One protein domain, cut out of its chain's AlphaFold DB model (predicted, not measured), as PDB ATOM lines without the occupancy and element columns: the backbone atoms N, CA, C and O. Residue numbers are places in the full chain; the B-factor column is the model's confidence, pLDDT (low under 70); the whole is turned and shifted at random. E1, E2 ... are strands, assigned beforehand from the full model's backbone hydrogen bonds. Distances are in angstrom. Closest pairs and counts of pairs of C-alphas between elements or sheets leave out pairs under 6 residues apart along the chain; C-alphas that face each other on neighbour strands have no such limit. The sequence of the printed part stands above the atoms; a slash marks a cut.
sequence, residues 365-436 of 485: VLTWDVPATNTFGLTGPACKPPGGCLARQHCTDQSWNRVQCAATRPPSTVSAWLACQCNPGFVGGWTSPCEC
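What this domain is: This is residues 365 to 436 of the 485 residues of the protein "Zinc finger protein" of Acanthamoeba castellanii str. Neff (UniProt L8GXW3). Little regular structure here: a loop-rich body with three small strand hairpins, E1-E2 toward one end, E3-E4 in the middle and E5-E6 toward the other end. The 72 printed residues, compact with a radius of gyration of the C-alphas of 11.7 A, span 35 by 24 by 18 A; 22 are in six named strands, E1 to E6 in order, class all strand, each sheet antiparallel.

How they stand to each other: Look first at the hairpin of E1, 365 to 367, and E2, 382 to 384: N 365 and O 384 are within hydrogen-bond range, 2.9 A. Next find the hairpin of E3, 403 to 406, and E4, 418 to 422, with N 404 and O 421 at 2.8 A. Then comes the hairpin of E5, 427 to 429, and E6, 432 to 435, with N 427 and O 435 at 2.9 A. E4 and E5 come closest at C-alphas 421 and 429, 4.9 A; E2 and E3 are apart.

Where its parts are: Find C-alpha 365 at (-31.952, -24.232, 2.507), where E1 begins. E4 runs 12.6 A; E6 ends at (-28.855, -9.962, -14.941).

The domain as a whole: The farthest C-alphas, 377 and 436, are 35.5 A apart. The printed part has no cut; links E1-E2, E2-E3 and E3-E4 are long. Residue 375 is under 70 in pLDDT.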
ATOM      1  N   VAL A 365     -30.537 -24.115   2.868       88.69
ATOM      2  CA  VAL A 365     -31.952 -24.232   2.507       88.69
ATOM      3  C   VAL A 365     -32.328 -25.700   2.399       88.69
ATOM      4  O   VAL A 365     -31.718 -26.460   1.648       88.69
ATOM      5  N   LEU A 366     -33.370 -26.102   3.118       89.38
ATOM      6  CA  LEU A 366     -33.937 -27.437   2.995       89.38
ATOM      7  C   LEU A 366     -34.534 -27.651   1.596       89.38
ATOM      8  O   LEU A 366     -35.347 -26.850   1.136       89.38
ATOM      9  N   THR A 367     -34.201 -28.769   0.951       88.38
ATOM     10  CA  THR A 367     -34.848 -29.214  -0.288       88.38
ATOM     11  C   THR A 367     -35.245 -30.687  -0.227       88.38
ATOM     12  O   THR A 367     -34.561 -31.521   0.366       88.38
ATOM     13  N   TRP A 368     -36.367 -30.999  -0.868       86.19
ATOM     14  CA  TRP A 368     -36.911 -32.352  -0.998       86.19
ATOM     15  C   TRP A 368     -36.601 -32.970  -2.360       86.19
ATOM     16  O   TRP A 368     -36.542 -34.191  -2.488       86.19
ATOM     17  N   ASP A 369     -36.345 -32.126  -3.358       84.06
ATOM     18  CA  ASP A 369     -36.226 -32.502  -4.766       84.06
ATOM     19  C   ASP A 369     -34.812 -32.998  -5.110       84.06
ATOM     20  O   ASP A 369     -34.188 -32.587  -6.085       84.06
ATOM     21  N   VAL A 370     -34.268 -33.900  -4.293       85.12
ATOM     22  CA  VAL A 370     -32.949 -34.499  -4.525       85.12
ATOM     23  C   VAL A 370     -33.067 -35.563  -5.627       85.12
ATOM     24  O   VAL A 370     -33.744 -36.574  -5.425       85.12
ATOM     25  N   PRO A 371     -32.421 -35.394  -6.799       82.50
ATOM     26  CA  PRO A 371     -32.539 -36.361  -7.885       82.50
ATOM     27  C   PRO A 371     -31.933 -37.707  -7.487       82.50
ATOM     28  O   PRO A 371     -30.775 -37.758  -7.079       82.50
ATOM     29  N   ALA A 372     -32.660 -38.810  -7.685       77.06
ATOM     30  CA  ALA A 372     -32.174 -40.160  -7.367       77.06
ATOM     31  C   ALA A 372     -30.887 -40.552  -8.126       77.06
ATOM     32  O   ALA A 372     -30.175 -41.463  -7.720       77.06
ATOM     33  N   THR A 373     -30.584 -39.866  -9.231       74.06
ATOM     34  CA  THR A 373     -29.397 -40.083 -10.068       74.06
ATOM     35  C   THR A 373     -28.181 -39.260  -9.638       74.06
ATOM     36  O   THR A 373     -27.197 -39.224 -10.375       74.06
ATOM     37  N   ASN A 374     -28.232 -38.539  -8.511       76.50
ATOM     38  CA  ASN A 374     -27.074 -37.769  -8.063       76.50
ATOM     39  C   ASN A 374     -25.908 -38.706  -7.699       76.50
ATOM     40  O   ASN A 374     -26.089 -39.766  -7.102       76.50
ATOM     41  N   THR A 375     -24.692 -38.304  -8.060       69.69
ATOM     42  CA  THR A 375     -23.477 -39.124  -7.920       69.69
ATOM     43  C   THR A 375     -23.002 -39.286  -6.479       69.69
ATOM     44  O   THR A 375     -22.108 -40.087  -6.224       69.69
ATOM     45  N   PHE A 376     -23.583 -38.534  -5.544       70.56
ATOM     46  CA  PHE A 376     -23.192 -38.508  -4.136       70.56
ATOM     47  C   PHE A 376     -24.115 -39.348  -3.249       70.56
ATOM     48  O   PHE A 376     -23.928 -39.382  -2.037       70.56
ATOM     49  N   GLY A 377     -25.104 -40.028  -3.840       74.75
ATOM     50  CA  GLY A 377     -26.036 -40.884  -3.108       74.75
ATOM     51  C   GLY A 377     -26.915 -40.126  -2.113       74.75
ATOM     52  O   GLY A 377     -27.471 -40.747  -1.210       74.75
ATOM     53  N   LEU A 378     -27.047 -38.803  -2.260       81.94
ATOM     54  CA  LEU A 378     -27.938 -38.011  -1.421       81.94
ATOM     55  C   LEU A 378     -29.376 -38.481  -1.649       81.94
ATOM     56  O   LEU A 378     -29.824 -38.624  -2.788       81.94
ATOM     57  N   THR A 379     -30.110 -38.699  -0.571       76.50
ATOM     58  CA  THR A 379     -31.549 -38.952  -0.602       76.50
ATOM     59  C   THR A 379     -32.278 -37.712  -0.094       76.50
ATOM     60  O   THR A 379     -31.725 -36.932   0.679       76.50
ATOM     61  N   GLY A 380     -33.495 -37.469  -0.583       76.62
ATOM     62  CA  GLY A 380     -34.330 -36.386  -0.062       76.62
ATOM     63  C   GLY A 380     -34.909 -36.769   1.306       76.62
ATOM     64  O   GLY A 380     -35.290 -37.933   1.470       76.62
ATOM     65  N   PRO A 381     -35.027 -35.832   2.265       86.94
ATOM     66  CA  PRO A 381     -34.630 -34.415   2.219       86.94
ATOM     67  C   PRO A 381     -33.116 -34.177   2.381       86.94
ATOM     68  O   PRO A 381     -32.429 -34.978   3.002       86.94
ATOM     69  N   ALA A 382     -32.608 -33.041   1.884       89.81
ATOM     70  CA  ALA A 382     -31.218 -32.606   2.066       89.81
ATOM     71  C   ALA A 382     -31.098 -31.085   2.265       89.81
ATOM     72  O   ALA A 382     -31.944 -30.311   1.812       89.81
ATOM     73  N   CYS A 383     -30.013 -30.652   2.902       90.06
ATOM     74  CA  CYS A 383     -29.671 -29.248   3.087       90.06
ATOM     75  C   CYS A 383     -28.743 -28.756   1.986       90.06
ATOM     76  O   CYS A 383     -27.628 -29.244   1.793       90.06
ATOM     77  N   LYS A 384     -29.242 -27.766   1.257       90.25
ATOM     78  CA  LYS A 384     -28.605 -27.165   0.097       90.25
ATOM     79  C   LYS A 384     -27.856 -25.898   0.517       90.25
ATOM     80  O   LYS A 384     -28.494 -25.016   1.096       90.25
ATOM     81  N   PRO A 385     -26.557 -25.761   0.207       88.88
ATOM     82  CA  PRO A 385     -25.830 -24.526   0.468       88.88
ATOM     83  C   PRO A 385     -26.406 -23.366  -0.364       88.88
ATOM     84  O   PRO A 385     -27.036 -23.608  -1.405       88.88
ATOM     85  N   PRO A 386     -26.180 -22.105   0.041       86.56
ATOM     86  CA  PRO A 386     -26.594 -20.930  -0.720       86.56
ATOM     87  C   PRO A 386     -26.121 -20.983  -2.176       86.56
ATOM     88  O   PRO A 386     -24.931 -21.105  -2.460       86.56
ATOM     89  N   GLY A 387     -27.067 -20.911  -3.113       89.00
ATOM     90  CA  GLY A 387     -26.785 -20.995  -4.548       89.00
ATOM     91  C   GLY A 387     -26.350 -22.369  -5.069       89.00
ATOM     92  O   GLY A 387     -26.023 -22.495  -6.251       89.00
ATOM     93  N   GLY A 388     -26.367 -23.394  -4.215       91.19
ATOM     94  CA  GLY A 388     -26.146 -24.779  -4.606       91.19
ATOM     95  C   GLY A 388     -27.341 -25.368  -5.356       91.19
ATOM     96  O   GLY A 388     -28.480 -24.923  -5.201       91.19
ATOM     97  N   CYS A 389     -27.104 -26.403  -6.157       92.38
ATOM     98  CA  CYS A 389     -28.158 -27.119  -6.874       92.38
ATOM     99  C   CYS A 389     -27.764 -28.565  -7.217       92.38
ATOM    100  O   CYS A 389     -26.595 -28.934  -7.223       92.38
ATOM    101  N   LEU A 390     -28.770 -29.387  -7.514       91.38
ATOM    102  CA  LEU A 390     -28.612 -30.719  -8.130       91.38
ATOM    103  C   LEU A 390     -29.485 -30.858  -9.381       91.38
ATOM    104  O   LEU A 390     -29.264 -31.734 -10.210       91.38
ATOM    105  N   ALA A 391     -30.472 -29.977  -9.518       88.38
ATOM    106  CA  ALA A 391     -31.293 -29.810 -10.696       88.38
ATOM    107  C   ALA A 391     -31.604 -28.317 -10.873       88.38
ATOM    108  O   ALA A 391     -31.518 -27.535  -9.922       88.38
ATOM    109  N   ARG A 392     -31.975 -27.912 -12.091       89.56
ATOM    110  CA  ARG A 392     -32.259 -26.505 -12.438       89.56
ATOM    111  C   ARG A 392     -33.371 -25.897 -11.575       89.56
ATOM    112  O   ARG A 392     -33.327 -24.714 -11.276       89.56
ATOM    113  N   GLN A 393     -34.325 -26.711 -11.125       88.25
ATOM    114  CA  GLN A 393     -35.438 -26.322 -10.249       88.25
ATOM    115  C   GLN A 393     -34.973 -25.784  -8.896       88.25
ATOM    116  O   GLN A 393     -35.700 -25.031  -8.261       88.25
ATOM    117  N   HIS A 394     -33.755 -26.119  -8.467       91.31
ATOM    118  CA  HIS A 394     -33.199 -25.596  -7.224       91.31
ATOM    119  C   HIS A 394     -32.729 -24.142  -7.339       91.31
ATOM    120  O   HIS A 394     -32.458 -23.526  -6.311       91.31
ATOM    121  N   CYS A 395     -32.616 -23.603  -8.552       92.56
ATOM    122  CA  CYS A 395     -32.139 -22.252  -8.824       92.56
ATOM    123  C   CYS A 395     -33.302 -21.257  -8.802       92.56
ATOM    124  O   CYS A 395     -33.727 -20.743  -9.835       92.56
ATOM    125  N   THR A 396     -33.872 -21.069  -7.611       89.50
ATOM    126  CA  THR A 396     -35.130 -20.339  -7.390       89.50
ATOM    127  C   THR A 396     -34.973 -18.823  -7.380       89.50
ATOM    128  O   THR A 396     -35.942 -18.119  -7.647       89.50
ATOM    129  N   ASP A 397     -33.766 -18.323  -7.107       87.31
ATOM    130  CA  ASP A 397     -33.474 -16.883  -7.099       87.31
ATOM    131  C   ASP A 397     -33.266 -16.335  -8.523       87.31
ATOM    132  O   ASP A 397     -33.220 -15.125  -8.745       87.31
ATOM    133  N   GLN A 398     -33.156 -17.223  -9.517       91.94
ATOM    134  CA  GLN A 398     -32.944 -16.884 -10.919       91.94
ATOM    135  C   GLN A 398     -34.182 -17.171 -11.773       91.94
ATOM    136  O   GLN A 398     -34.983 -18.066 -11.505       91.94
ATOM    137  N   SER A 399     -34.318 -16.448 -12.888       92.12
ATOM    138  CA  SER A 399     -35.307 -16.804 -13.908       92.12
ATOM    139  C   SER A 399     -34.935 -18.130 -14.567       92.12
ATOM    140  O   SER A 399     -33.813 -18.280 -15.053       92.12
ATOM    141  N   TRP A 400     -35.904 -19.050 -14.665       92.12
ATOM    142  CA  TRP A 400     -35.715 -20.404 -15.203       92.12
ATOM    143  C   TRP A 400     -34.873 -20.430 -16.482       92.12
ATOM    144  O   TRP A 400     -33.879 -21.143 -16.540       92.12
ATOM    145  N   ASN A 401     -35.202 -19.594 -17.471       94.94
ATOM    146  CA  ASN A 401     -34.532 -19.585 -18.773       94.94
ATOM    147  C   ASN A 401     -33.098 -19.041 -18.757       94.94
ATOM    148  O   ASN A 401     -32.408 -19.229 -19.751       94.94
ATOM    149  N   ARG A 402     -32.639 -18.394 -17.681       95.38
ATOM    150  CA  ARG A 402     -31.342 -17.691 -17.608       95.38
ATOM    151  C   ARG A 402     -30.285 -18.406 -16.778       95.38
ATOM    152  O   ARG A 402     -29.171 -17.909 -16.676       95.38
ATOM    153  N   VAL A 403     -30.633 -19.532 -16.163       95.94
ATOM    154  CA  VAL A 403     -29.767 -20.251 -15.223       95.94
ATOM    155  C   VAL A 403     -29.611 -21.710 -15.622       95.94
ATOM    156  O   VAL A 403     -30.533 -22.305 -16.181       95.94
ATOM    157  N   GLN A 404     -28.477 -22.301 -15.278       94.38
ATOM    158  CA  GLN A 404     -28.212 -23.730 -15.324       94.38
ATOM    159  C   GLN A 404     -27.748 -24.220 -13.958       94.38
ATOM    160  O   GLN A 404     -27.080 -23.507 -13.216       94.38
ATOM    161  N   CYS A 405     -28.074 -25.473 -13.652       93.19
ATOM    162  CA  CYS A 405     -27.425 -26.174 -12.559       93.19
ATOM    163  C   CYS A 405     -26.200 -26.903 -13.110       93.19
ATOM    164  O   CYS A 405     -26.351 -27.903 -13.815       93.19
ATOM    165  N   ALA A 406     -25.006 -26.372 -12.852       92.19
ATOM    166  CA  ALA A 406     -23.784 -26.814 -13.513       92.19
ATOM    167  C   ALA A 406     -22.592 -26.877 -12.553       92.19
ATOM    168  O   ALA A 406     -22.498 -26.123 -11.581       92.19
ATOM    169  N   ALA A 407     -21.656 -27.781 -12.849       90.75
ATOM    170  CA  ALA A 407     -20.391 -27.859 -12.132       90.75
ATOM    171  C   ALA A 407     -19.591 -26.566 -12.310       90.75
ATOM    172  O   ALA A 407     -19.545 -25.990 -13.402       90.75
ATOM    173  N   THR A 408     -18.948 -26.115 -11.238       90.06
ATOM    174  CA  THR A 408     -17.990 -25.009 -11.290       90.06
ATOM    175  C   THR A 408     -16.746 -25.404 -12.082       90.06
ATOM    176  O   THR A 408     -16.559 -26.569 -12.452       90.06
ATOM    177  N   ARG A 409     -15.883 -24.432 -12.378       87.00
ATOM    178  CA  ARG A 409     -14.609 -24.668 -13.061       87.00
ATOM    179  C   ARG A 409     -13.478 -24.033 -12.244       87.00
ATOM    180  O   ARG A 409     -13.349 -22.820 -12.327       87.00
ATOM    181  N   PRO A 410     -12.666 -24.826 -11.514       89.19
ATOM    182  CA  PRO A 410     -12.710 -26.289 -11.421       89.19
ATOM    183  C   PRO A 410     -13.981 -26.808 -10.716       89.19
ATOM    184  O   PRO A 410     -14.623 -26.060  -9.977       89.19
ATOM    185  N   PRO A 411     -14.388 -28.070 -10.941       89.31
ATOM    186  CA  PRO A 411     -15.503 -28.663 -10.204       89.31
ATOM    187  C   PRO A 411     -15.261 -28.612  -8.693       89.31
ATOM    188  O   PRO A 411     -14.114 -28.683  -8.247       89.31
ATOM    189  N   SER A 412     -16.326 -28.487  -7.902       87.25
ATOM    190  CA  SER A 412     -16.208 -28.618  -6.451       87.25
ATOM    191  C   SER A 412     -15.813 -30.050  -6.100       87.25
ATOM    192  O   SER A 412     -16.448 -31.003  -6.554       87.25
ATOM    193  N   THR A 413     -14.757 -30.207  -5.304       85.44
ATOM    194  CA  THR A 413     -14.342 -31.508  -4.752       85.44
ATOM    195  C   THR A 413     -14.738 -31.658  -3.288       85.44
ATOM    196  O   THR A 413     -14.427 -32.672  -2.670       85.44
ATOM    197  N   VAL A 414     -15.366 -30.627  -2.720       80.75
ATOM    198  CA  VAL A 414     -15.664 -30.517  -1.284       80.75
ATOM    199  C   VAL A 414     -17.163 -30.559  -1.005       80.75
ATOM    200  O   VAL A 414     -17.570 -30.774   0.128       80.75
ATOM    201  N   SER A 415     -17.987 -30.390  -2.040       83.31
ATOM    202  CA  SER A 415     -19.440 -30.417  -1.946       83.31
ATOM    203  C   SER A 415     -20.039 -31.315  -3.020       83.31
ATOM    204  O   SER A 415     -19.570 -31.362  -4.156       83.31
ATOM    205  N   ALA A 416     -21.119 -31.999  -2.648       83.25
ATOM    206  CA  ALA A 416     -21.954 -32.753  -3.572       83.25
ATOM    207  C   ALA A 416     -22.794 -31.854  -4.497       83.25
ATOM    208  O   ALA A 416     -23.319 -32.306  -5.517       83.25
ATOM    209  N   TRP A 417     -22.966 -30.590  -4.113       88.31
ATOM    210  CA  TRP A 417     -23.820 -29.641  -4.808       88.31
ATOM    211  C   TRP A 417     -23.077 -28.988  -5.974       88.31
ATOM    212  O   TRP A 417     -21.936 -28.542  -5.846       88.31
ATOM    213  N   LEU A 418     -23.760 -28.900  -7.113       91.81
ATOM    214  CA  LEU A 418     -23.377 -28.032  -8.221       91.81
ATOM    215  C   LEU A 418     -23.749 -26.579  -7.885       91.81
ATOM    216  O   LEU A 418     -24.308 -26.304  -6.825       91.81
ATOM    217  N   ALA A 419     -23.487 -25.655  -8.805       92.50
ATOM    218  CA  ALA A 419     -23.828 -24.247  -8.641       92.50
ATOM    219  C   ALA A 419     -24.935 -23.818  -9.608       92.50
ATOM    220  O   ALA A 419     -24.964 -24.240 -10.770       92.50
ATOM    221  N   CYS A 420     -25.813 -22.934  -9.141       94.31
ATOM    222  CA  CYS A 420     -26.719 -22.182  -9.999       94.31
ATOM    223  C   CYS A 420     -25.921 -21.147 -10.792       94.31
ATOM    224  O   CYS A 420     -25.625 -20.068 -10.297       94.31
ATOM    225  N   GLN A 421     -25.533 -21.471 -12.019       93.88
ATOM    226  CA  GLN A 421     -24.719 -20.599 -12.861       93.88
ATOM    227  C   GLN A 421     -25.583 -19.921 -13.910       93.88
ATOM    228  O   GLN A 421     -26.425 -20.560 -14.542       93.88
ATOM    229  N   CYS A 422     -25.371 -18.627 -14.114       94.31
ATOM    230  CA  CYS A 422     -26.053 -17.927 -15.185       94.31
ATOM    231  C   CYS A 422     -25.601 -18.421 -16.558       94.31
ATOM    232  O   CYS A 422     -24.449 -18.806 -16.768       94.31
ATOM    233  N   ASN A 423     -26.530 -18.384 -17.504       95.38
ATOM    234  CA  ASN A 423     -26.243 -18.608 -18.909       95.38
ATOM    235  C   ASN A 423     -25.248 -17.555 -19.434       95.38
ATOM    236  O   ASN A 423     -25.132 -16.474 -18.851       95.38
ATOM    237  N   PRO A 424     -24.554 -17.830 -20.553       94.12
ATOM    238  CA  PRO A 424     -23.535 -16.939 -21.094       94.12
ATOM    239  C   PRO A 424     -23.932 -15.456 -21.164       94.12
ATOM    240  O   PRO A 424     -25.039 -15.106 -21.587       94.12
ATOM    241  N   GLY A 425     -22.992 -14.614 -20.729       92.44
ATOM    242  CA  GLY A 425     -23.057 -13.150 -20.720       92.44
ATOM    243  C   GLY A 425     -23.929 -12.524 -19.630       92.44
ATOM    244  O   GLY A 425     -23.826 -11.323 -19.392       92.44
ATOM    245  N   PHE A 426     -24.762 -13.305 -18.938       94.00
ATOM    246  CA  PHE A 426     -25.411 -12.844 -17.713       94.00
ATOM    247  C   PHE A 426     -24.405 -12.806 -16.554       94.00
ATOM    248  O   PHE A 426     -23.501 -13.639 -16.472       94.00
ATOM    249  N   VAL A 427     -24.601 -11.864 -15.632       89.88
ATOM    250  CA  VAL A 427     -23.875 -11.765 -14.358       89.88
ATOM    251  C   VAL A 427     -24.790 -12.142 -13.191       89.88
ATOM    252  O   VAL A 427     -26.013 -12.060 -13.310       89.88
ATOM    253  N   GLY A 428     -24.199 -12.567 -12.073       88.88
ATOM    254  CA  GLY A 428     -24.911 -13.078 -10.899       88.88
ATOM    255  C   GLY A 428     -24.861 -14.601 -10.814       88.88
ATOM    256  O   GLY A 428     -23.809 -15.207 -11.024       88.88
ATOM    257  N   GLY A 429     -26.001 -15.222 -10.510       90.31
ATOM    258  CA  GLY A 429     -26.076 -16.650 -10.210       90.31
ATOM    259  C   GLY A 429     -25.853 -16.900  -8.724       90.31
ATOM    260  O   GLY A 429     -25.896 -15.978  -7.914       90.31
ATOM    261  N   TRP A 430     -25.653 -18.156  -8.343       91.69
ATOM    262  CA  TRP A 430     -25.638 -18.606  -6.956       91.69
ATOM    263  C   TRP A 430     -26.920 -18.194  -6.225       91.69
ATOM    264  O   TRP A 430     -27.973 -18.787  -6.449       91.69
ATOM    265  N   THR A 431     -26.826 -17.184  -5.366       88.50
ATOM    266  CA  THR A 431     -27.918 -16.617  -4.562       88.50
ATOM    267  C   THR A 431     -28.563 -15.391  -5.210       88.50
ATOM    268  O   THR A 431     -29.455 -14.786  -4.627       88.50
ATOM    269  N   SER A 432     -28.080 -14.980  -6.384       89.94
ATOM    270  CA  SER A 432     -28.460 -13.734  -7.048       89.94
ATOM    271  C   SER A 432     -29.161 -13.994  -8.381       89.94
ATOM    272  O   SER A 432     -28.787 -14.943  -9.083       89.94
ATOM    273  N   PRO A 433     -30.120 -13.145  -8.794       92.12
ATOM    274  CA  PRO A 433     -30.696 -13.197 -10.134       92.12
ATOM    275  C   PRO A 433     -29.632 -13.125 -11.236       92.12
ATOM    276  O   PRO A 433     -28.560 -12.554 -11.056       92.12
ATOM    277  N   CYS A 434     -29.955 -13.683 -12.404       93.69
ATOM    278  CA  CYS A 434     -29.134 -13.538 -13.602       93.69
ATOM    279  C   CYS A 434     -29.527 -12.270 -14.359       93.69
ATOM    280  O   CYS A 434     -30.599 -12.207 -14.979       93.69
ATOM    281  N   GLU A 435     -28.642 -11.276 -14.335       93.19
ATOM    282  CA  GLU A 435     -28.855  -9.962 -14.941       93.19
ATOM    283  C   GLU A 435     -27.982  -9.768 -16.181       93.19
ATOM    284  O   GLU A 435     -26.819 -10.160 -16.210       93.19
ATOM    285  N   CYS A 436     -28.562  -9.216 -17.248       94.56
ATOM    286  CA  CYS A 436     -27.815  -8.912 -18.464       94.56
ATOM    287  C   CYS A 436     -27.208  -7.516 -18.298       94.56
ATOM    288  O   CYS A 436     -27.966  -6.540 -18.339       94.56
TER     289      CYS A 436